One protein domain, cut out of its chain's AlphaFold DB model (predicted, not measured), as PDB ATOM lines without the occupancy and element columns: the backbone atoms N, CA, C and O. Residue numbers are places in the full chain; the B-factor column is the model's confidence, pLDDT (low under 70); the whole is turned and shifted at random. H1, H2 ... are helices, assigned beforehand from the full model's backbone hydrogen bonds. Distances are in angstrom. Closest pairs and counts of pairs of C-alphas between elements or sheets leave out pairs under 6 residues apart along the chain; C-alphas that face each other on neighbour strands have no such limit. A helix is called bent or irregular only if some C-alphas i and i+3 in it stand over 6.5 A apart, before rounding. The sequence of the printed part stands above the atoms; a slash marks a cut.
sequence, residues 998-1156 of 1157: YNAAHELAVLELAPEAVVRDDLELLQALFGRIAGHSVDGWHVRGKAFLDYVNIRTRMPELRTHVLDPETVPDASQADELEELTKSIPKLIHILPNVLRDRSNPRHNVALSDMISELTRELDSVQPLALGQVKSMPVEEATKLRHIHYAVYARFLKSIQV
ATOM      1  N   TYR A 998     380.485 375.431 395.260       89.12
ATOM      2  CA  TYR A 998     380.237 374.033 395.642       89.12
ATOM      3  C   TYR A 998     380.488 373.734 397.126       89.12
ATOM      4  O   TYR A 998     379.776 372.910 397.692       89.12
ATOM      5  N   ASN A 999     381.442 374.416 397.772       89.56
ATOM      6  CA  ASN A 999     381.687 374.280 399.211       89.56
ATOM      7  C   ASN A 999     380.476 374.744 400.041       89.56
ATOM      8  O   ASN A 999     379.972 373.980 400.862       89.56
ATOM      9  N   ALA A1000     379.950 375.947 399.783       87.81
ATOM     10  CA  ALA A1000     378.771 376.469 400.484       87.81
ATOM     11  C   ALA A1000     377.521 375.608 400.219       87.81
ATOM     12  O   ALA A1000     376.787 375.262 401.147       87.81
ATOM     13  N   ALA A1001     377.322 375.183 398.964       89.00
ATOM     14  CA  ALA A1001     376.254 374.254 398.599       89.00
ATOM     15  C   ALA A1001     376.380 372.908 399.341       89.00
ATOM     16  O   ALA A1001     375.386 372.363 399.821       89.00
ATOM     17  N   HIS A1002     377.596 372.369 399.466       89.12
ATOM     18  CA  HIS A1002     377.860 371.102 400.147       89.12
ATOM     19  C   HIS A1002     377.621 371.169 401.651       89.12
ATOM     20  O   HIS A1002     376.992 370.259 402.191       89.12
ATOM     21  N   GLU A1003     378.066 372.230 402.328       88.00
ATOM     22  CA  GLU A1003     377.803 372.390 403.760       88.00
ATOM     23  C   GLU A1003     376.301 372.513 404.036       88.00
ATOM     24  O   GLU A1003     375.785 371.808 404.905       88.00
ATOM     25  N   LEU A1004     375.572 373.295 403.232       88.38
ATOM     26  CA  LEU A1004     374.115 373.426 403.337       88.38
ATOM     27  C   LEU A1004     373.387 372.094 403.071       88.38
ATOM     28  O   LEU A1004     372.443 371.735 403.783       88.38
ATOM     29  N   ALA A1005     373.855 371.321 402.085       87.44
ATOM     30  CA  ALA A1005     373.315 370.000 401.780       87.44
ATOM     31  C   ALA A1005     373.552 368.989 402.912       87.44
ATOM     32  O   ALA A1005     372.647 368.231 403.245       87.44
ATOM     33  N   VAL A1006     374.744 368.977 403.519       87.50
ATOM     34  CA  VAL A1006     375.099 368.062 404.620       87.50
ATOM     35  C   VAL A1006     374.389 368.426 405.923       87.50
ATOM     36  O   VAL A1006     373.989 367.522 406.658       87.50
ATOM     37  N   LEU A1007     374.258 369.720 406.230       85.62
ATOM     38  CA  LEU A1007     373.741 370.185 407.517       85.62
ATOM     39  C   LEU A1007     372.212 370.260 407.568       85.62
ATOM     40  O   LEU A1007     371.652 369.903 408.594       85.62
ATOM     41  N   GLU A1008     371.521 370.673 406.504       85.06
ATOM     42  CA  GLU A1008     370.065 370.893 406.581       85.06
ATOM     43  C   GLU A1008     369.256 369.984 405.648       85.06
ATOM     44  O   GLU A1008     368.287 369.362 406.089       85.06
ATOM     45  N   LEU A1009     369.661 369.834 404.382       86.69
ATOM     46  CA  LEU A1009     368.852 369.101 403.394       86.69
ATOM     47  C   LEU A1009     368.938 367.576 403.542       86.69
ATOM     48  O   LEU A1009     367.914 366.897 403.480       86.69
ATOM     49  N   ALA A1010     370.135 367.021 403.746       85.81
ATOM     50  CA  ALA A1010     370.322 365.576 403.850       85.81
ATOM     51  C   ALA A1010     369.641 364.961 405.090       85.81
ATOM     52  O   ALA A1010     368.969 363.943 404.920       85.81
ATOM     53  N   PRO A1011     369.712 365.551 406.306       86.12
ATOM     54  CA  PRO A1011     368.949 365.050 407.451       86.12
ATOM     55  C   PRO A1011     367.438 365.063 407.203       86.12
ATOM     56  O   PRO A1011     366.747 364.121 407.578       86.12
ATOM     57  N   GLU A1012     366.917 366.102 406.546       85.69
ATOM     58  CA  GLU A1012     365.488 366.202 406.241       85.69
ATOM     59  C   GLU A1012     365.042 365.183 405.179       85.69
ATOM     60  O   GLU A1012     363.988 364.566 405.337       85.69
ATOM     61  N   ALA A1013     365.855 364.936 404.148       86.75
ATOM     62  CA  ALA A1013     365.591 363.897 403.151       86.75
ATOM     63  C   ALA A1013     365.643 362.481 403.755       86.75
ATOM     64  O   ALA A1013     364.769 361.667 403.468       86.75
ATOM     65  N   VAL A1014     366.598 362.209 404.657       86.50
ATOM     66  CA  VAL A1014     366.683 360.945 405.414       86.50
ATOM     67  C   VAL A1014     365.428 360.710 406.261       86.50
ATOM     68  O   VAL A1014     364.852 359.632 406.190       86.50
ATOM     69  N   VAL A1015     364.968 361.710 407.023       85.62
ATOM     70  CA  VAL A1015     363.767 361.585 407.880       85.62
ATOM     71  C   VAL A1015     362.481 361.403 407.059       85.62
ATOM     72  O   VAL A1015     361.520 360.797 407.527       85.62
ATOM     73  N   ARG A1016     362.453 361.911 405.820       85.25
ATOM     74  CA  ARG A1016     361.366 361.689 404.847       85.25
ATOM     75  C   ARG A1016     361.505 360.381 404.054       85.25
ATOM     76  O   ARG A1016     360.611 360.064 403.277       85.25
ATOM     77  N   ASP A1017     362.601 359.652 404.254       83.50
ATOM     78  CA  ASP A1017     362.994 358.435 403.537       83.50
ATOM     79  C   ASP A1017     363.219 358.598 402.013       83.50
ATOM     80  O   ASP A1017     363.185 357.631 401.250       83.50
ATOM     81  N   ASP A1018     363.487 359.829 401.561       87.56
ATOM     82  CA  ASP A1018     363.619 360.202 400.147       87.56
ATOM     83  C   ASP A1018     365.057 359.994 399.628       87.56
ATOM     84  O   ASP A1018     365.943 360.850 399.746       87.56
ATOM     85  N   LEU A1019     365.294 358.811 399.055       83.19
ATOM     86  CA  LEU A1019     366.588 358.423 398.485       83.19
ATOM     87  C   LEU A1019     366.889 359.094 397.140       83.19
ATOM     88  O   LEU A1019     368.059 359.349 396.843       83.19
ATOM     89  N   GLU A1020     365.860 359.387 396.342       84.44
ATOM     90  CA  GLU A1020     366.018 360.033 395.036       84.44
ATOM     91  C   GLU A1020     366.529 361.465 395.218       84.44
ATOM     92  O   GLU A1020     367.477 361.880 394.544       84.44
ATOM     93  N   LEU A1021     365.985 362.194 396.199       85.69
ATOM     94  CA  LEU A1021     366.462 363.522 396.569       85.69
ATOM     95  C   LEU A1021     367.905 363.487 397.090       85.69
ATOM     96  O   LEU A1021     368.718 364.298 396.651       85.69
ATOM     97  N   LEU A1022     368.268 362.541 397.964       84.06
ATOM     98  CA  LEU A1022     369.654 362.393 398.441       84.06
ATOM     99  C   LEU A1022     370.641 362.140 397.290       84.06
ATOM    100  O   LEU A1022     371.709 362.759 397.244       84.06
ATOM    101  N   GLN A1023     370.276 361.275 396.339       85.38
ATOM    102  CA  GLN A1023     371.087 361.011 395.152       85.38
ATOM    103  C   GLN A1023     371.182 362.246 394.244       85.38
ATOM    104  O   GLN A1023     372.268 362.571 393.764       85.38
ATOM    105  N   ALA A1024     370.079 362.971 394.041       86.25
ATOM    106  CA  ALA A1024     370.032 364.173 393.210       86.25
ATOM    107  C   ALA A1024     370.795 365.363 393.817       86.25
ATOM    108  O   ALA A1024     371.399 366.139 393.071       86.25
ATOM    109  N   LEU A1025     370.792 365.507 395.148       85.06
ATOM    110  CA  LEU A1025     371.573 366.513 395.869       85.06
ATOM    111  C   LEU A1025     373.069 366.255 395.652       85.06
ATOM    112  O   LEU A1025     373.735 367.018 394.952       85.06
ATOM    113  N   PHE A1026     373.596 365.151 396.183       84.19
ATOM    114  CA  PHE A1026     375.038 364.899 396.163       84.19
ATOM    115  C   PHE A1026     375.573 364.513 394.776       84.19
ATOM    116  O   PHE A1026     376.718 364.831 394.461       84.19
ATOM    117  N   GLY A1027     374.756 363.916 393.904       81.06
ATOM    118  CA  GLY A1027     375.147 363.561 392.536       81.06
ATOM    119  C   GLY A1027     375.508 364.762 391.654       81.06
ATOM    120  O   GLY A1027     376.335 364.620 390.761       81.06
ATOM    121  N   ARG A1028     374.956 365.957 391.923       80.94
ATOM    122  CA  ARG A1028     375.325 367.203 391.214       80.94
ATOM    123  C   ARG A1028     376.640 367.816 391.700       80.94
ATOM    124  O   ARG A1028     377.272 368.565 390.961       80.94
ATOM    125  N   ILE A1029     377.044 367.510 392.933       81.75
ATOM    126  CA  ILE A1029     378.309 367.967 393.526       81.75
ATOM    127  C   ILE A1029     379.450 367.010 393.140       81.75
ATOM    128  O   ILE A1029     380.572 367.451 392.883       81.75
ATOM    129  N   ALA A1030     379.160 365.708 393.066       70.25
ATOM    130  CA  ALA A1030     380.119 364.649 392.770       70.25
ATOM    131  C   ALA A1030     380.932 364.929 391.489       70.25
ATOM    132  O   ALA A1030     380.395 364.937 390.385       70.25
ATOM    133  N   GLY A1031     382.242 365.138 391.651       70.06
ATOM    134  CA  GLY A1031     383.176 365.473 390.567       70.06
ATOM    135  C   GLY A1031     383.853 366.839 390.719       70.06
ATOM    136  O   GLY A1031     384.902 367.053 390.117       70.06
ATOM    137  N   HIS A1032     383.317 367.729 391.559       78.06
ATOM    138  CA  HIS A1032     383.924 369.027 391.870       78.06
ATOM    139  C   HIS A1032     384.843 368.928 393.101       78.06
ATOM    140  O   HIS A1032     384.652 368.070 393.969       78.06
ATOM    141  N   SER A1033     385.848 369.803 393.193       74.50
ATOM    142  CA  SER A1033     386.737 369.889 394.359       74.50
ATOM    143  C   SER A1033     385.986 370.487 395.550       74.50
ATOM    144  O   SER A1033     385.707 371.684 395.556       74.50
ATOM    145  N   VAL A1034     385.649 369.651 396.534       78.75
ATOM    146  CA  VAL A1034     384.857 370.040 397.708       78.75
ATOM    147  C   VAL A1034     385.506 369.553 398.997       78.75
ATOM    148  O   VAL A1034     385.887 368.381 399.125       78.75
ATOM    149  N   ASP A1035     385.594 370.448 399.976       75.88
ATOM    150  CA  ASP A1035     386.296 370.194 401.229       75.88
ATOM    151  C   ASP A1035     385.626 369.098 402.070       75.88
ATOM    152  O   ASP A1035     384.434 369.110 402.384       75.88
ATOM    153  N   GLY A1036     386.411 368.083 402.436       75.12
ATOM    154  CA  GLY A1036     385.921 366.950 403.221       75.12
ATOM    155  C   GLY A1036     384.897 366.057 402.501       75.12
ATOM    156  O   GLY A1036     384.220 365.274 403.175       75.12
ATOM    157  N   TRP A1037     384.793 366.122 401.164       80.81
ATOM    158  CA  TRP A1037     383.853 365.328 400.355       80.81
ATOM    159  C   TRP A1037     383.798 363.843 400.747       80.81
ATOM    160  O   TRP A1037     382.721 363.309 401.016       80.81
ATOM    161  N   HIS A1038     384.964 363.195 400.854       74.50
ATOM    162  CA  HIS A1038     385.096 361.773 401.200       74.50
ATOM    163  C   HIS A1038     384.595 361.412 402.605       74.50
ATOM    164  O   HIS A1038     384.256 360.257 402.841       74.50
ATOM    165  N   VAL A1039     384.574 362.374 403.532       73.25
ATOM    166  CA  VAL A1039     384.136 362.162 404.919       73.25
ATOM    167  C   VAL A1039     382.650 362.472 405.067       73.25
ATOM    168  O   VAL A1039     381.958 361.750 405.774       73.25
ATOM    169  N   ARG A1040     382.160 363.534 404.411       79.81
ATOM    170  CA  ARG A1040     380.784 364.039 404.549       79.81
ATOM    171  C   ARG A1040     379.866 363.588 403.407       79.81
ATOM    172  O   ARG A1040     379.039 362.707 403.598       79.81
ATOM    173  N   GLY A1041     380.006 364.190 402.221       80.12
ATOM    174  CA  GLY A1041     379.049 364.026 401.111       80.12
ATOM    175  C   GLY A1041     379.006 362.604 400.559       80.12
ATOM    176  O   GLY A1041     377.929 362.058 400.321       80.12
ATOM    177  N   LYS A1042     380.175 361.959 400.447       82.69
ATOM    178  CA  LYS A1042     380.262 360.571 399.988       82.69
ATOM    179  C   LYS A1042     379.507 359.603 400.910       82.69
ATOM    180  O   LYS A1042     378.881 358.683 400.405       82.69
ATOM    181  N   ALA A1043     379.482 359.831 402.225       83.06
ATOM    182  CA  ALA A1043     378.798 358.935 403.163       83.06
ATOM    183  C   ALA A1043     377.277 358.847 402.918       83.06
ATOM    184  O   ALA A1043     376.688 357.791 403.142       83.06
ATOM    185  N   PHE A1044     376.643 359.911 402.412       83.56
ATOM    186  CA  PHE A1044     375.230 359.872 402.018       83.56
ATOM    187  C   PHE A1044     375.011 359.138 400.688       83.56
ATOM    188  O   PHE A1044     374.062 358.367 400.578       83.56
ATOM    189  N   LEU A1045     375.901 359.309 399.702       83.50
ATOM    190  CA  LEU A1045     375.843 358.545 398.447       83.50
ATOM    191  C   LEU A1045     376.099 357.049 398.673       83.50
ATOM    192  O   LEU A1045     375.372 356.220 398.135       83.50
ATOM    193  N   ASP A1046     377.085 356.707 399.505       83.25
ATOM    194  CA  ASP A1046     377.386 355.327 399.885       83.25
ATOM    195  C   ASP A1046     376.193 354.706 400.654       83.25
ATOM    196  O   ASP A1046     375.838 353.558 400.396       83.25
ATOM    197  N   TYR A1047     375.506 355.465 401.525       83.56
ATOM    198  CA  TYR A1047     374.262 355.031 402.189       83.56
ATOM    199  C   TYR A1047     373.123 354.751 401.196       83.56
ATOM    200  O   TYR A1047     372.500 353.691 401.268       83.56
ATOM    201  N   VAL A1048     372.866 355.671 400.255       84.62
ATOM    202  CA  VAL A1048     371.837 355.478 399.216       84.62
ATOM    203  C   VAL A1048     372.160 354.253 398.362       84.62
ATOM    204  O   VAL A1048     371.281 353.423 398.161       84.62
ATOM    205  N   ASN A1049     373.418 354.094 397.933       83.75
ATOM    206  CA  ASN A1049     373.860 352.951 397.134       83.75
ATOM    207  C   ASN A1049     373.659 351.619 397.875       83.75
ATOM    208  O   ASN A1049     373.112 350.680 397.310       83.75
ATOM    209  N   ILE A1050     374.018 351.539 399.163       82.38
ATOM    210  CA  ILE A1050     373.728 350.351 399.983       82.38
ATOM    211  C   ILE A1050     372.219 350.065 399.991       82.38
ATOM    212  O   ILE A1050     371.816 348.922 399.783       82.38
ATOM    213  N   ARG A1051     371.379 351.088 400.200       81.25
ATOM    214  CA  ARG A1051     369.931 350.913 400.378       81.25
ATOM    215  C   ARG A1051     369.175 350.562 399.093       81.25
ATOM    216  O   ARG A1051     368.205 349.817 399.175       81.25
ATOM    217  N   THR A1052     369.602 351.053 397.931       82.50
ATOM    218  CA  THR A1052     369.005 350.674 396.638       82.50
ATOM    219  C   THR A1052     369.566 349.350 396.125       82.50
ATOM    220  O   THR A1052     368.805 348.479 395.710       82.50
ATOM    221  N   ARG A1053     370.887 349.153 396.206       78.94
ATOM    222  CA  ARG A1053     371.578 348.040 395.542       78.94
ATOM    223  C   ARG A1053     371.556 346.727 396.325       78.94
ATOM    224  O   ARG A1053     371.460 345.664 395.714       78.94
ATOM    225  N   MET A1054     371.599 346.758 397.664       74.38
ATOM    226  CA  MET A1054     371.509 345.523 398.462       74.38
ATOM    227  C   MET A1054     370.215 344.725 398.254       74.38
ATOM    228  O   MET A1054     370.338 343.513 398.070       74.38
ATOM    229  N   PRO A1055     368.995 345.303 398.299       73.81
ATOM    230  CA  PRO A1055     367.780 344.512 398.117       73.81
ATOM    231  C   PRO A1055     367.691 343.901 396.712       73.81
ATOM    232  O   PRO A1055     367.315 342.735 396.603       73.81
ATOM    233  N   GLU A1056     368.116 344.621 395.665       75.44
ATOM    234  CA  GLU A1056     368.218 344.090 394.295       75.44
ATOM    235  C   GLU A1056     369.140 342.863 394.240       75.44
ATOM    236  O   GLU A1056     368.692 341.756 393.923       75.44
ATOM    237  N   LEU A1057     370.412 343.031 394.623       69.88
ATOM    238  CA  LEU A1057     371.408 341.952 394.624       69.88
ATOM    239  C   LEU A1057     370.959 340.774 395.499       69.88
ATOM    240  O   LEU A1057     371.126 339.616 395.125       69.88
ATOM    241  N   ARG A1058     370.319 341.048 396.641       67.44
ATOM    242  CA  ARG A1058     369.778 340.018 397.532       67.44
ATOM    243  C   ARG A1058     368.654 339.213 396.881       67.44
ATOM    244  O   ARG A1058     368.623 338.002 397.083       67.44
ATOM    245  N   THR A1059     367.750 339.841 396.123       67.69
ATOM    246  CA  THR A1059     366.717 339.089 395.387       67.69
ATOM    247  C   THR A1059     367.333 338.187 394.323       67.69
ATOM    248  O   THR A1059     366.981 337.015 394.269       67.69
ATOM    249  N   HIS A1060     368.327 338.669 393.571       65.50
ATOM    250  CA  HIS A1060     369.007 337.878 392.539       65.50
ATOM    251  C   HIS A1060     369.904 336.751 393.085       65.50
ATOM    252  O   HIS A1060     370.065 335.729 392.428       65.50
ATOM    253  N   VAL A1061     370.469 336.898 394.289       63.78
ATOM    254  CA  VAL A1061     371.327 335.871 394.920       63.78
ATOM    255  C   VAL A1061     370.525 334.814 395.702       63.78
ATOM    256  O   VAL A1061     371.022 333.709 395.917       63.78
ATOM    257  N   LEU A1062     369.293 335.118 396.132       60.88
ATOM    258  CA  LEU A1062     368.421 334.174 396.851       60.88
ATOM    259  C   LEU A1062     367.442 333.401 395.953       60.88
ATOM    260  O   LEU A1062     366.822 332.456 396.445       60.88
ATOM    261  N   ASP A1063     367.280 333.782 394.686       63.31
ATOM    262  CA  ASP A1063     366.348 333.132 393.761       63.31
ATOM    263  C   ASP A1063     366.958 331.827 393.192       63.31
ATOM    264  O   ASP A1063     367.973 331.874 392.489       63.31
ATOM    265  N   PRO A1064     366.405 330.634 393.504       56.94
ATOM    266  CA  PRO A1064     367.046 329.354 393.194       56.94
ATOM    267  C   PRO A1064     367.061 328.978 391.703       56.94
ATOM    268  O   PRO A1064     367.679 327.970 391.356       56.94
ATOM    269  N   GLU A1065     366.391 329.735 390.825       51.00
ATOM    270  CA  GLU A1065     366.405 329.491 389.372       51.00
ATOM    271  C   GLU A1065     367.470 330.303 388.609       51.00
ATOM    272  O   GLU A1065     367.757 329.997 387.449       51.00
ATOM    273  N   THR A1066     368.115 331.291 389.242       56.38
ATOM    274  CA  THR A1066     369.196 332.079 388.627       56.38
ATOM    275  C   THR A1066     370.579 331.601 389.062       56.38
ATOM    276  O   THR A1066     370.868 331.479 390.249       56.38
ATOM    277  N   VAL A1067     371.476 331.375 388.097       57.72
ATOM    278  CA  VAL A1067     372.904 331.171 388.390       57.72
ATOM    279  C   VAL A1067     373.476 332.512 388.868       57.72
ATOM    280  O   VAL A1067     373.413 333.469 388.094       57.72
ATOM    281  N   PRO A1068     374.028 332.612 390.093       56.38
ATOM    282  CA  PRO A1068     374.577 333.868 390.585       56.38
ATOM    283  C   PRO A1068     375.801 334.258 389.754       56.38
ATOM    284  O   PRO A1068     376.753 333.480 389.632       56.38
ATOM    285  N   ASP A1069     375.778 335.460 389.181       64.88
ATOM    286  CA  ASP A1069     376.943 336.015 388.499       64.88
ATOM    287  C   ASP A1069     378.015 336.366 389.544       64.88
ATOM    288  O   ASP A1069     377.721 336.982 390.571       64.88
ATOM    289  N   ALA A1070     379.264 335.964 389.300       67.12
ATOM    290  CA  ALA A1070     380.354 336.142 390.261       67.12
ATOM    291  C   ALA A1070     380.579 337.630 390.585       67.12
ATOM    292  O   ALA A1070     380.835 337.984 391.733       67.12
ATOM    293  N   SER A1071     380.369 338.496 389.587       69.19
ATOM    294  CA  SER A1071     380.424 339.954 389.720       69.19
ATOM    295  C   SER A1071     379.461 340.500 390.789       69.19
ATOM    296  O   SER A1071     379.832 341.372 391.570       69.19
ATOM    297  N   GLN A1072     378.244 339.953 390.865       66.75
ATOM    298  CA  GLN A1072     377.186 340.385 391.785       66.75
ATOM    299  C   GLN A1072     377.422 339.878 393.212       66.75
ATOM    300  O   GLN A1072     377.073 340.556 394.180       66.75
ATOM    301  N   ALA A1073     378.034 338.698 393.353       68.38
ATOM    302  CA  ALA A1073     378.459 338.174 394.647       68.38
ATOM    303  C   ALA A1073     379.620 338.998 395.236       68.38
ATOM    304  O   ALA A1073     379.581 339.342 396.419       68.38
ATOM    305  N   ASP A1074     380.597 339.377 394.404       74.44
ATOM    306  CA  ASP A1074     381.706 340.253 394.797       74.44
ATOM    307  C   ASP A1074     381.204 341.670 395.165       74.44
ATOM    308  O   ASP A1074     381.593 342.203 396.207       74.44
ATOM    309  N   GLU A1075     380.277 342.248 394.380       75.56
ATOM    310  CA  GLU A1075     379.618 343.543 394.661       75.56
ATOM    311  C   GLU A1075     378.883 343.517 396.022       75.56
ATOM    312  O   GLU A1075     379.013 344.436 396.836       75.56
ATOM    313  N   LEU A1076     378.175 342.422 396.327       73.62
ATOM    314  CA  LEU A1076     377.493 342.217 397.610       73.62
ATOM    315  C   LEU A1076     378.478 342.066 398.791       73.62
ATOM    316  O   LEU A1076     378.216 342.575 399.890       73.62
ATOM    317  N   GLU A1077     379.620 341.396 398.593       74.25
ATOM    318  CA  GLU A1077     380.662 341.277 399.624       74.25
ATOM    319  C   GLU A1077     381.388 342.617 399.865       74.25
ATOM    320  O   GLU A1077     381.757 342.937 401.000       74.25
ATOM    321  N   GLU A1078     381.572 343.443 398.833       80.12
ATOM    322  CA  GLU A1078     382.147 344.785 398.974       80.12
ATOM    323  C   GLU A1078     381.196 345.745 399.709       80.12
ATOM    324  O   GLU A1078     381.607 346.406 400.673       80.12
ATOM    325  N   LEU A1079     379.908 345.757 399.344       76.38
ATOM    326  CA  LEU A1079     378.887 346.555 400.031       76.38
ATOM    327  C   LEU A1079     378.756 346.154 401.508       76.38
ATOM    328  O   LEU A1079     378.777 347.027 402.380       76.38
ATOM    329  N   THR A1080     378.738 344.857 401.835       74.50
ATOM    330  CA  THR A1080     378.687 344.407 403.242       74.50
ATOM    331  C   THR A1080     379.948 344.752 404.044       74.50
ATOM    332  O   THR A1080     379.842 345.068 405.232       74.50
ATOM    333  N   LYS A1081     381.134 344.814 403.418       78.88
ATOM    334  CA  LYS A1081     382.370 345.338 404.045       78.88
ATOM    335  C   LYS A1081     382.371 346.861 404.236       78.88
ATOM    336  O   LYS A1081     383.180 347.371 405.021       78.88
ATOM    337  N   SER A1082     381.519 347.599 403.524       78.81
ATOM    338  CA  SER A1082     381.421 349.062 403.631       78.81
ATOM    339  C   SER A1082     380.534 349.518 404.799       78.81
ATOM    340  O   SER A1082     380.892 350.479 405.486       78.81
ATOM    341  N   ILE A1083     379.458 348.779 405.111       77.75
ATOM    342  CA  ILE A1083     378.476 349.132 406.156       77.75
ATOM    343  C   ILE A1083     379.126 349.444 407.524       77.75
ATOM    344  O   ILE A1083     378.849 350.517 408.068       77.75
ATOM    345  N   PRO A1084     380.032 348.613 408.090       77.00
ATOM    346  CA  PRO A1084     380.640 348.907 409.394       77.00
ATOM    347  C   PRO A1084     381.512 350.170 409.392       77.00
ATOM    348  O   PRO A1084     381.605 350.857 410.410       77.00
ATOM    349  N   LYS A1085     382.140 350.496 408.253       77.81
ATOM    350  CA  LYS A1085     382.945 351.718 408.091       77.81
ATOM    351  C   LYS A1085     382.039 352.945 408.069       77.81
ATOM    352  O   LYS A1085     382.319 353.926 408.752       77.81
ATOM    353  N   LEU A1086     380.931 352.862 407.334       78.38
ATOM    354  CA  LEU A1086     379.965 353.946 407.187       78.38
ATOM    355  C   LEU A1086     379.269 354.266 408.520       78.38
ATOM    356  O   LEU A1086     379.225 355.427 408.923       78.38
ATOM    357  N   ILE A1087     378.873 353.237 409.280       76.50
ATOM    358  CA  ILE A1087     378.356 353.360 410.657       76.50
ATOM    359  C   ILE A1087     379.325 354.120 411.585       76.50
ATOM    360  O   ILE A1087     378.883 354.870 412.453       76.50
ATOM    361  N   HIS A1088     380.642 353.962 411.412       77.00
ATOM    362  CA  HIS A1088     381.643 354.685 412.206       77.00
ATOM    363  C   HIS A1088     381.865 356.139 411.740       77.00
ATOM    364  O   HIS A1088     382.271 356.990 412.533       77.00
ATOM    365  N   ILE A1089     381.584 356.440 410.469       80.56
ATOM    366  CA  ILE A1089     381.767 357.772 409.873       80.56
ATOM    367  C   ILE A1089     380.555 358.678 410.131       80.56
ATOM    368  O   ILE A1089     380.757 359.838 410.487       80.56
ATOM    369  N   LEU A1090     379.318 358.167 410.036       77.44
ATOM    370  CA  LEU A1090     378.082 358.958 410.193       77.44
ATOM    371  C   LEU A1090     378.046 359.873 411.444       77.44
ATOM    372  O   LEU A1090     377.682 361.044 411.294       77.44
ATOM    373  N   PRO A1091     378.490 359.447 412.650       76.50
ATOM    374  CA  PRO A1091     378.548 360.318 413.831       76.50
ATOM    375  C   PRO A1091     379.487 361.523 413.725       76.50
ATOM    376  O   PRO A1091     379.326 362.470 414.492       76.50
ATOM    377  N   ASN A1092     380.449 361.493 412.798       73.62
ATOM    378  CA  ASN A1092     381.383 362.586 412.519       73.62
ATOM    379  C   ASN A1092     380.911 363.504 411.376       73.62
ATOM    380  O   ASN A1092     381.523 364.557 411.159       73.62
ATOM    381  N   VAL A1093     379.856 363.107 410.652       76.19
ATOM    382  CA  VAL A1093     379.187 363.898 409.606       76.19
ATOM    383  C   VAL A1093     378.083 364.745 410.233       76.19
ATOM    384  O   VAL A1093     378.125 365.968 410.144       76.19
ATOM    385  N   LEU A1094     377.166 364.100 410.960       74.88
ATOM    386  CA  LEU A1094     376.091 364.748 411.717       74.88
ATOM    387  C   LEU A1094     376.604 365.134 413.112       74.88
ATOM    388  O   LEU A1094     376.354 364.458 414.115       74.88
ATOM    389  N   ARG A1095     377.430 366.188 413.137       68.50
ATOM    390  CA  ARG A1095     378.142 366.650 414.342       68.50
ATOM    391  C   ARG A1095     377.249 367.393 415.327       68.50
ATOM    392  O   ARG A1095     377.536 367.357 416.523       68.50
ATOM    393  N   ASP A1096     376.217 368.082 414.844       73.81
ATOM    394  CA  ASP A1096     375.386 368.914 415.704       73.81
ATOM    395  C   ASP A1096     374.388 368.058 416.489       73.81
ATOM    396  O   ASP A1096     373.409 367.533 415.966       73.81
ATOM    397  N   ARG A1097     374.658 367.911 417.787       70.12
ATOM    398  CA  ARG A1097     373.787 367.193 418.724       70.12
ATOM    399  C   ARG A1097     372.665 368.058 419.286       70.12
ATOM    400  O   ARG A1097     371.796 367.501 419.955       70.12
ATOM    401  N   SER A1098     372.673 369.367 419.035       72.81
ATOM    402  CA  SER A1098     371.614 370.283 419.463       72.81
ATOM    403  C   SER A1098     370.414 370.264 418.512       72.81
ATOM    404  O   SER A1098     369.275 370.312 418.975       72.81
ATOM    405  N   ASN A1099     370.645 370.094 417.204       79.31
ATOM    406  CA  ASN A1099     369.578 369.978 416.214       79.31
ATOM    407  C   ASN A1099     368.897 368.588 416.302       79.31
ATOM    408  O   ASN A1099     369.547 367.558 416.077       79.31
ATOM    409  N   PRO A1100     367.583 368.497 416.603       80.06
ATOM    410  CA  PRO A1100     366.893 367.210 416.711       80.06
ATOM    411  C   PRO A1100     366.878 366.438 415.383       80.06
ATOM    412  O   PRO A1100     366.944 365.210 415.409       80.06
ATOM    413  N   ARG A1101     366.871 367.132 414.233       82.56
ATOM    414  CA  ARG A1101     366.876 366.511 412.895       82.56
ATOM    415  C   ARG A1101     368.110 365.632 412.685       82.56
ATOM    416  O   ARG A1101     367.991 364.525 412.173       82.56
ATOM    417  N   HIS A1102     369.278 366.091 413.140       83.75
ATOM    418  CA  HIS A1102     370.553 365.367 413.021       83.75
ATOM    419  C   HIS A1102     370.553 364.090 413.859       83.75
ATOM    420  O   HIS A1102     371.033 363.055 413.408       83.75
ATOM    421  N   ASN A1103     369.999 364.146 415.073       82.25
ATOM    422  CA  ASN A1103     369.931 362.982 415.956       82.25
ATOM    423  C   ASN A1103     368.938 361.923 415.449       82.25
ATOM    424  O   ASN A1103     369.256 360.737 415.528       82.25
ATOM    425  N   VAL A1104     367.783 362.337 414.913       82.75
ATOM    426  CA  VAL A1104     366.797 361.419 414.312       82.75
ATOM    427  C   VAL A1104     367.372 360.787 413.042       82.75
ATOM    428  O   VAL A1104     367.529 359.572 413.007       82.75
ATOM    429  N   ALA A1105     367.834 361.591 412.076       83.94
ATOM    430  CA  ALA A1105     368.440 361.087 410.840       83.94
ATOM    431  C   ALA A1105     369.604 360.112 411.100       83.94
ATOM    432  O   ALA A1105     369.719 359.076 410.449       83.94
ATOM    433  N   LEU A1106     370.452 360.402 412.093       84.38
ATOM    434  CA  LEU A1106     371.544 359.511 412.481       84.38
ATOM    435  C   LEU A1106     371.052 358.196 413.103       84.38
ATOM    436  O   LEU A1106     371.629 357.147 412.816       84.38
ATOM    437  N   SER A1107     370.023 358.238 413.956       80.50
ATOM    438  CA  SER A1107     369.400 357.029 414.509       80.50
ATOM    439  C   SER A1107     368.814 356.171 413.389       80.50
ATOM    440  O   SER A1107     369.100 354.976 413.324       80.50
ATOM    441  N   ASP A1108     368.069 356.792 412.474       83.44
ATOM    442  CA  ASP A1108     367.359 356.119 411.388       83.44
ATOM    443  C   ASP A1108     368.341 355.458 410.413       83.44
ATOM    444  O   ASP A1108     368.276 354.241 410.227       83.44
ATOM    445  N   MET A1109     369.334 356.203 409.900       82.69
ATOM    446  CA  MET A1109     370.372 355.659 409.007       82.69
ATOM    447  C   MET A1109     371.121 354.485 409.635       82.69
ATOM    448  O   MET A1109     371.336 353.466 408.981       82.69
ATOM    449  N   ILE A1110     371.532 354.607 410.903       81.69
ATOM    450  CA  ILE A1110     372.247 353.519 411.578       81.69
ATOM    451  C   ILE A1110     371.305 352.328 411.803       81.69
ATOM    452  O   ILE A1110     371.732 351.190 411.613       81.69
ATOM    453  N   SER A1111     370.036 352.557 412.156       80.56
ATOM    454  CA  SER A1111     369.058 351.484 412.364       80.56
ATOM    455  C   SER A1111     368.820 350.667 411.085       80.56
ATOM    456  O   SER A1111     368.940 349.438 411.124       80.56
ATOM    457  N   GLU A1112     368.623 351.326 409.939       78.25
ATOM    458  CA  GLU A1112     368.431 350.677 408.638       78.25
ATOM    459  C   GLU A1112     369.704 349.945 408.182       78.25
ATOM    460  O   GLU A1112     369.636 348.777 407.801       78.25
ATOM    461  N   LEU A1113     370.886 350.561 408.322       80.44
ATOM    462  CA  LEU A1113     372.166 349.898 408.028       80.44
ATOM    463  C   LEU A1113     372.394 348.651 408.893       80.44
ATOM    464  O   LEU A1113     372.895 347.641 408.396       80.44
ATOM    465  N   THR A1114     372.020 348.688 410.180       78.00
ATOM    466  CA  THR A1114     372.102 347.496 411.041       78.00
ATOM    467  C   THR A1114     371.109 346.413 410.625       78.00
ATOM    468  O   THR A1114     371.471 345.239 410.668       78.00
ATOM    469  N   ARG A1115     369.910 346.781 410.149       78.25
ATOM    470  CA  ARG A1115     368.902 345.834 409.646       78.25
ATOM    471  C   ARG A1115     369.367 345.116 408.378       78.25
ATOM    472  O   ARG A1115     369.220 343.896 408.288       78.25
ATOM    473  N   GLU A1116     369.941 345.840 407.419       73.62
ATOM    474  CA  GLU A1116     370.457 345.219 406.194       73.62
ATOM    475  C   GLU A1116     371.662 344.317 406.493       73.62
ATOM    476  O   GLU A1116     371.714 343.181 406.011       73.62
ATOM    477  N   LEU A1117     372.569 344.745 407.383       76.12
ATOM    478  CA  LEU A1117     373.701 343.922 407.817       76.12
ATOM    479  C   LEU A1117     373.264 342.651 408.561       76.12
ATOM    480  O   LEU A1117     373.829 341.583 408.314       76.12
ATOM    481  N   ASP A1118     372.246 342.740 409.423       71.94
ATOM    482  CA  ASP A1118     371.667 341.592 410.135       71.94
ATOM    483  C   ASP A1118     371.149 340.504 409.193       71.94
ATOM    484  O   ASP A1118     371.173 339.320 409.535       71.94
ATOM    485  N   SER A1119     370.697 340.900 408.000       69.12
ATOM    486  CA  SER A1119     370.136 339.985 407.011       69.12
ATOM    487  C   SER A1119     371.182 339.208 406.201       69.12
ATOM    488  O   SER A1119     370.833 338.180 405.620       69.12
ATOM    489  N   VAL A1120     372.448 339.659 406.179       69.31
ATOM    490  CA  VAL A1120     373.523 339.060 405.359       69.31
ATOM    491  C   VAL A1120     374.717 338.584 406.195       69.31
ATOM    492  O   VAL A1120     375.133 337.433 406.065       69.31
ATOM    493  N   GLN A1121     375.263 339.423 407.081       69.19
ATOM    494  CA  GLN A1121     376.365 339.060 407.986       69.19
ATOM    495  C   GLN A1121     376.210 339.721 409.374       69.19
ATOM    496  O   GLN A1121     376.987 340.613 409.730       69.19
ATOM    497  N   PRO A1122     375.303 339.225 410.241       64.44
ATOM    498  CA  PRO A1122     375.082 339.760 411.598       64.44
ATOM    499  C   PRO A1122     376.300 339.647 412.539       64.44
ATOM    500  O   PRO A1122     376.260 340.110 413.676       64.44
ATOM    501  N   LEU A1123     377.396 339.016 412.102       64.69
ATOM    502  CA  LEU A1123     378.651 338.890 412.854       64.69
ATOM    503  C   LEU A1123     379.727 339.909 412.458       64.69
ATOM    504  O   LEU A1123     380.777 339.932 413.096       64.69
ATOM    505  N   ALA A1124     379.482 340.738 411.439       60.50
ATOM    506  CA  ALA A1124     380.441 341.739 410.970       60.50
ATOM    507  C   ALA A1124     380.506 342.997 411.862       60.50
ATOM    508  O   ALA A1124     381.469 343.759 411.769       60.50
ATOM    509  N   LEU A1125     379.516 343.219 412.737       59.91
ATOM    510  CA  LEU A1125     379.476 344.371 413.642       59.91
ATOM    511  C   LEU A1125     380.017 344.036 415.046       59.91
ATOM    512  O   LEU A1125     379.714 342.994 415.634       59.91
ATOM    513  N   GLY A1126     380.829 344.947 415.593       62.94
ATOM    514  CA  GLY A1126     381.308 344.908 416.981       62.94
ATOM    515  C   GLY A1126     380.233 345.317 418.000       62.94
ATOM    516  O   GLY A1126     379.078 345.519 417.648       62.94
ATOM    517  N   GLN A1127     380.595 345.446 419.285       55.59
ATOM    518  CA  GLN A1127     379.643 345.716 420.380       55.59
ATOM    519  C   GLN A1127     378.705 346.921 420.129       55.59
ATOM    520  O   GLN A1127     379.061 348.065 420.392       55.59
ATOM    521  N   VAL A1128     377.447 346.646 419.774       55.78
ATOM    522  CA  VAL A1128     376.397 347.648 419.463       55.78
ATOM    523  C   VAL A1128     375.914 348.453 420.688       55.78
ATOM    524  O   VAL A1128     375.131 349.395 420.577       55.78
ATOM    525  N   LYS A1129     376.406 348.133 421.894       54.28
ATOM    526  CA  LYS A1129     375.975 348.759 423.159       54.28
ATOM    527  C   LYS A1129     376.239 350.268 423.250       54.28
ATOM    528  O   LYS A1129     375.547 350.932 424.011       54.28
ATOM    529  N   SER A1130     377.215 350.799 422.515       57.91
ATOM    530  CA  SER A1130     377.585 352.224 422.533       57.91
ATOM    531  C   SER A1130     376.889 353.073 421.462       57.91
ATOM    532  O   SER A1130     377.116 354.279 421.408       57.91
ATOM    533  N   MET A1131     376.062 352.476 420.597       63.62
ATOM    534  CA  MET A1131     375.506 353.170 419.432       63.62
ATOM    535  C   MET A1131     374.171 353.882 419.752       63.62
ATOM    536  O   MET A1131     373.330 353.321 420.465       63.62
ATOM    537  N   PRO A1132     373.934 355.099 419.223       63.12
ATOM    538  CA  PRO A1132     372.695 355.864 419.411       63.12
ATOM    539  C   PRO A1132     371.584 355.357 418.473       63.12
ATOM    540  O   PRO A1132     371.217 356.008 417.504       63.12
ATOM    541  N   VAL A1133     371.100 354.147 418.751       66.00
ATOM    542  CA  VAL A1133     370.074 353.430 417.974       66.00
ATOM    543  C   VAL A1133     368.900 353.072 418.884       66.00
ATOM    544  O   VAL A1133     369.104 352.852 420.085       66.00
ATOM    545  N   GLU A1134     367.699 352.976 418.318       70.00
ATOM    546  CA  GLU A1134     366.498 352.470 418.986       70.00
ATOM    547  C   GLU A1134     366.744 351.101 419.664       70.00
ATOM    548  O   GLU A1134     367.483 350.238 419.175       70.00
ATOM    549  N   GLU A1135     366.134 350.877 420.833       68.44
ATOM    550  CA  GLU A1135     366.337 349.638 421.596       68.44
ATOM    551  C   GLU A1135     365.801 348.394 420.869       68.44
ATOM    552  O   GLU A1135     366.365 347.307 421.005       68.44
ATOM    553  N   ALA A1136     364.769 348.552 420.034       72.38
ATOM    554  CA  ALA A1136     364.196 347.469 419.240       72.38
ATOM    555  C   ALA A1136     365.194 346.900 418.214       72.38
ATOM    556  O   ALA A1136     365.358 345.680 418.123       72.38
ATOM    557  N   THR A1137     365.906 347.757 417.475       72.44
ATOM    558  CA  THR A1137     366.944 347.343 416.512       72.44
ATOM    559  C   THR A1137     368.169 346.770 417.221       72.44
ATOM    560  O   THR A1137     368.669 345.725 416.806       72.44
ATOM    561  N   LYS A1138     368.584 347.337 418.364       72.06
ATOM    562  CA  LYS A1138     369.631 346.743 419.223       72.06
ATOM    563  C   LYS A1138     369.293 345.313 419.660       72.06
ATOM    564  O   LYS A1138     370.147 344.429 419.580       72.06
ATOM    565  N   LEU A1139     368.062 345.072 420.115       73.88
ATOM    566  CA  LEU A1139     367.606 343.742 420.536       73.88
ATOM    567  C   LEU A1139     367.516 342.761 419.358       73.88
ATOM    568  O   LEU A1139     367.916 341.603 419.509       73.88
ATOM    569  N   ARG A1140     367.059 343.215 418.182       73.88
ATOM    570  CA  ARG A1140     367.055 342.410 416.946       73.88
ATOM    571  C   ARG A1140     368.467 342.000 416.533       73.88
ATOM    572  O   ARG A1140     368.689 340.804 416.359       73.88
ATOM    573  N   HIS A1141     369.417 342.932 416.489       74.00
ATOM    574  CA  HIS A1141     370.813 342.631 416.162       74.00
ATOM    575  C   HIS A1141     371.422 341.610 417.127       74.00
ATOM    576  O   HIS A1141     372.045 340.637 416.709       74.00
ATOM    577  N   ILE A1142     371.181 341.759 418.436       75.56
ATOM    578  CA  ILE A1142     371.625 340.771 419.432       75.56
ATOM    579  C   ILE A1142     371.013 339.390 419.144       75.56
ATOM    580  O   ILE A1142     371.725 338.388 419.206       75.56
ATOM    581  N   HIS A1143     369.725 339.320 418.795       75.00
ATOM    582  CA  HIS A1143     369.056 338.065 418.451       75.00
ATOM    583  C   HIS A1143     369.634 337.422 417.176       75.00
ATOM    584  O   HIS A1143     369.963 336.236 417.194       75.00
ATOM    585  N   TYR A1144     369.836 338.190 416.098       75.50
ATOM    586  CA  TYR A1144     370.441 337.701 414.851       75.50
ATOM    587  C   TYR A1144     371.907 337.287 415.028       75.50
ATOM    588  O   TYR A1144     372.298 336.216 414.564       75.50
ATOM    589  N   ALA A1145     372.713 338.053 415.768       74.06
ATOM    590  CA  ALA A1145     374.101 337.701 416.068       74.06
ATOM    591  C   ALA A1145     374.213 336.433 416.938       74.06
ATOM    592  O   ALA A1145     375.125 335.623 416.742       74.06
ATOM    593  N   VAL A1146     373.287 336.218 417.883       76.12
ATOM    594  CA  VAL A1146     373.196 334.968 418.662       76.12
ATOM    595  C   VAL A1146     372.753 333.801 417.775       76.12
ATOM    596  O   VAL A1146     373.384 332.745 417.816       76.12
ATOM    597  N   TYR A1147     371.739 333.992 416.929       76.69
ATOM    598  CA  TYR A1147     371.255 332.971 415.996       76.69
ATOM    599  C   TYR A1147     372.324 332.558 414.969       76.69
ATOM    600  O   TYR A1147     372.537 331.370 414.738       76.69
ATOM    601  N   ALA A1148     373.087 333.507 414.424       71.81
ATOM    602  CA  ALA A1148     374.191 333.217 413.511       71.81
ATOM    603  C   ALA A1148     375.372 332.515 414.204       71.81
ATOM    604  O   ALA A1148     375.982 331.620 413.617       71.81
ATOM    605  N   ARG A1149     375.680 332.846 415.471       75.50
ATOM    606  CA  ARG A1149     376.644 332.070 416.283       75.50
ATOM    607  C   ARG A1149     376.161 330.641 416.510       75.50
ATOM    608  O   ARG A1149     376.966 329.719 416.423       75.50
ATOM    609  N   PHE A1150     374.867 330.463 416.761       74.12
ATOM    610  CA  PHE A1150     374.242 329.155 416.925       74.12
ATOM    611  C   PHE A1150     374.316 328.325 415.632       74.12
ATOM    612  O   PHE A1150     374.849 327.218 415.664       74.12
ATOM    613  N   LEU A1151     373.926 328.877 414.476       72.94
ATOM    614  CA  LEU A1151     374.082 328.205 413.177       72.94
ATOM    615  C   LEU A1151     375.546 327.859 412.865       72.94
ATOM    616  O   LEU A1151     375.840 326.732 412.470       72.94
ATOM    617  N   LYS A1152     376.483 328.781 413.122       69.06
ATOM    618  CA  LYS A1152     377.920 328.526 412.938       69.06
ATOM    619  C   LYS A1152     378.456 327.448 413.889       69.06
ATOM    620  O   LYS A1152     379.393 326.750 413.526       69.06
ATOM    621  N   SER A1153     377.863 327.279 415.075       68.94
ATOM    622  CA  SER A1153     378.201 326.170 415.979       68.94
ATOM    623  C   SER A1153     377.640 324.817 415.521       68.94
ATOM    624  O   SER A1153     378.266 323.800 415.790       68.94
ATOM    625  N   ILE A1154     376.525 324.808 414.778       67.50
ATOM    626  CA  ILE A1154     375.931 323.597 414.181       67.50
ATOM    627  C   ILE A1154     376.692 323.159 412.920       67.50
ATOM    628  O   ILE A1154     376.840 321.970 412.683       67.50
ATOM    629  N   GLN A1155     377.224 324.091 412.122       59.19
ATOM    630  CA  GLN A1155     378.028 323.764 410.929       59.19
ATOM    631  C   GLN A1155     379.444 323.234 411.230       59.19
ATOM    632  O   GLN A1155     380.162 322.864 410.304       59.19
ATOM    633  N   VAL A1156     379.872 323.238 412.496       52.84
ATOM    634  CA  VAL A1156     381.208 322.781 412.937       52.84
ATOM    635  C   VAL A1156     381.147 321.392 413.610       52.84
ATOM    636  O   VAL A1156     382.179 320.856 414.014       52.84
TER     637      VAL A1156
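What this domain is: This is residues 998 to 1156 of the 1157 residues of the protein "Nup96 domain-containing protein" of Bondarzewia mesenterica (UniProt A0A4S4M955). H3, H4b and H5 make an up-and-down three-helix bundle, with hairpin H1 and H2 packed at one end and H6 extending past the other. The 159 printed residues include six named helices, H1 to H6. The all-helix domain is compact, with radius of gyration of the C-alphas 17.0 A, spanning 54 by 36 by 24 A.

How they stand to each other: H1, residues 998 to 1015, touches H2, residues 1019 to 1029, C-alphas 1010 and 1022 closest at 6.3 A. H2 touches residues 1041 to 1048 of H3, residues 1041 to 1062, at 48 degrees, steep. H4, residues 1070 to 1093, assigned as one helix by hydrogen bonds, is bent: C-alphas 1081 and 1084 are 6.7 A apart. Arm H4b, from 1084, touches H5, residues 1100 to 1120, at 4 degrees, shallow. H5 touches H6, residues 1135 to 1154, C-alphas 1118 and 1141 closest at 6.2 A. Every O i to N i+4 pair is within hydrogen-bond range in H4a and H6.

Where its parts are: C-alpha 998 is at (380.237, 374.033, 395.642), C-alpha 1154 at (375.931, 323.597, 414.181). H3 measures 32.0 A.

The domain as a whole: The printed part has no cut. Links H2 to H3 and H5 to H6 are long. Residues 1057 to 1073 are among those under pLDDT 70.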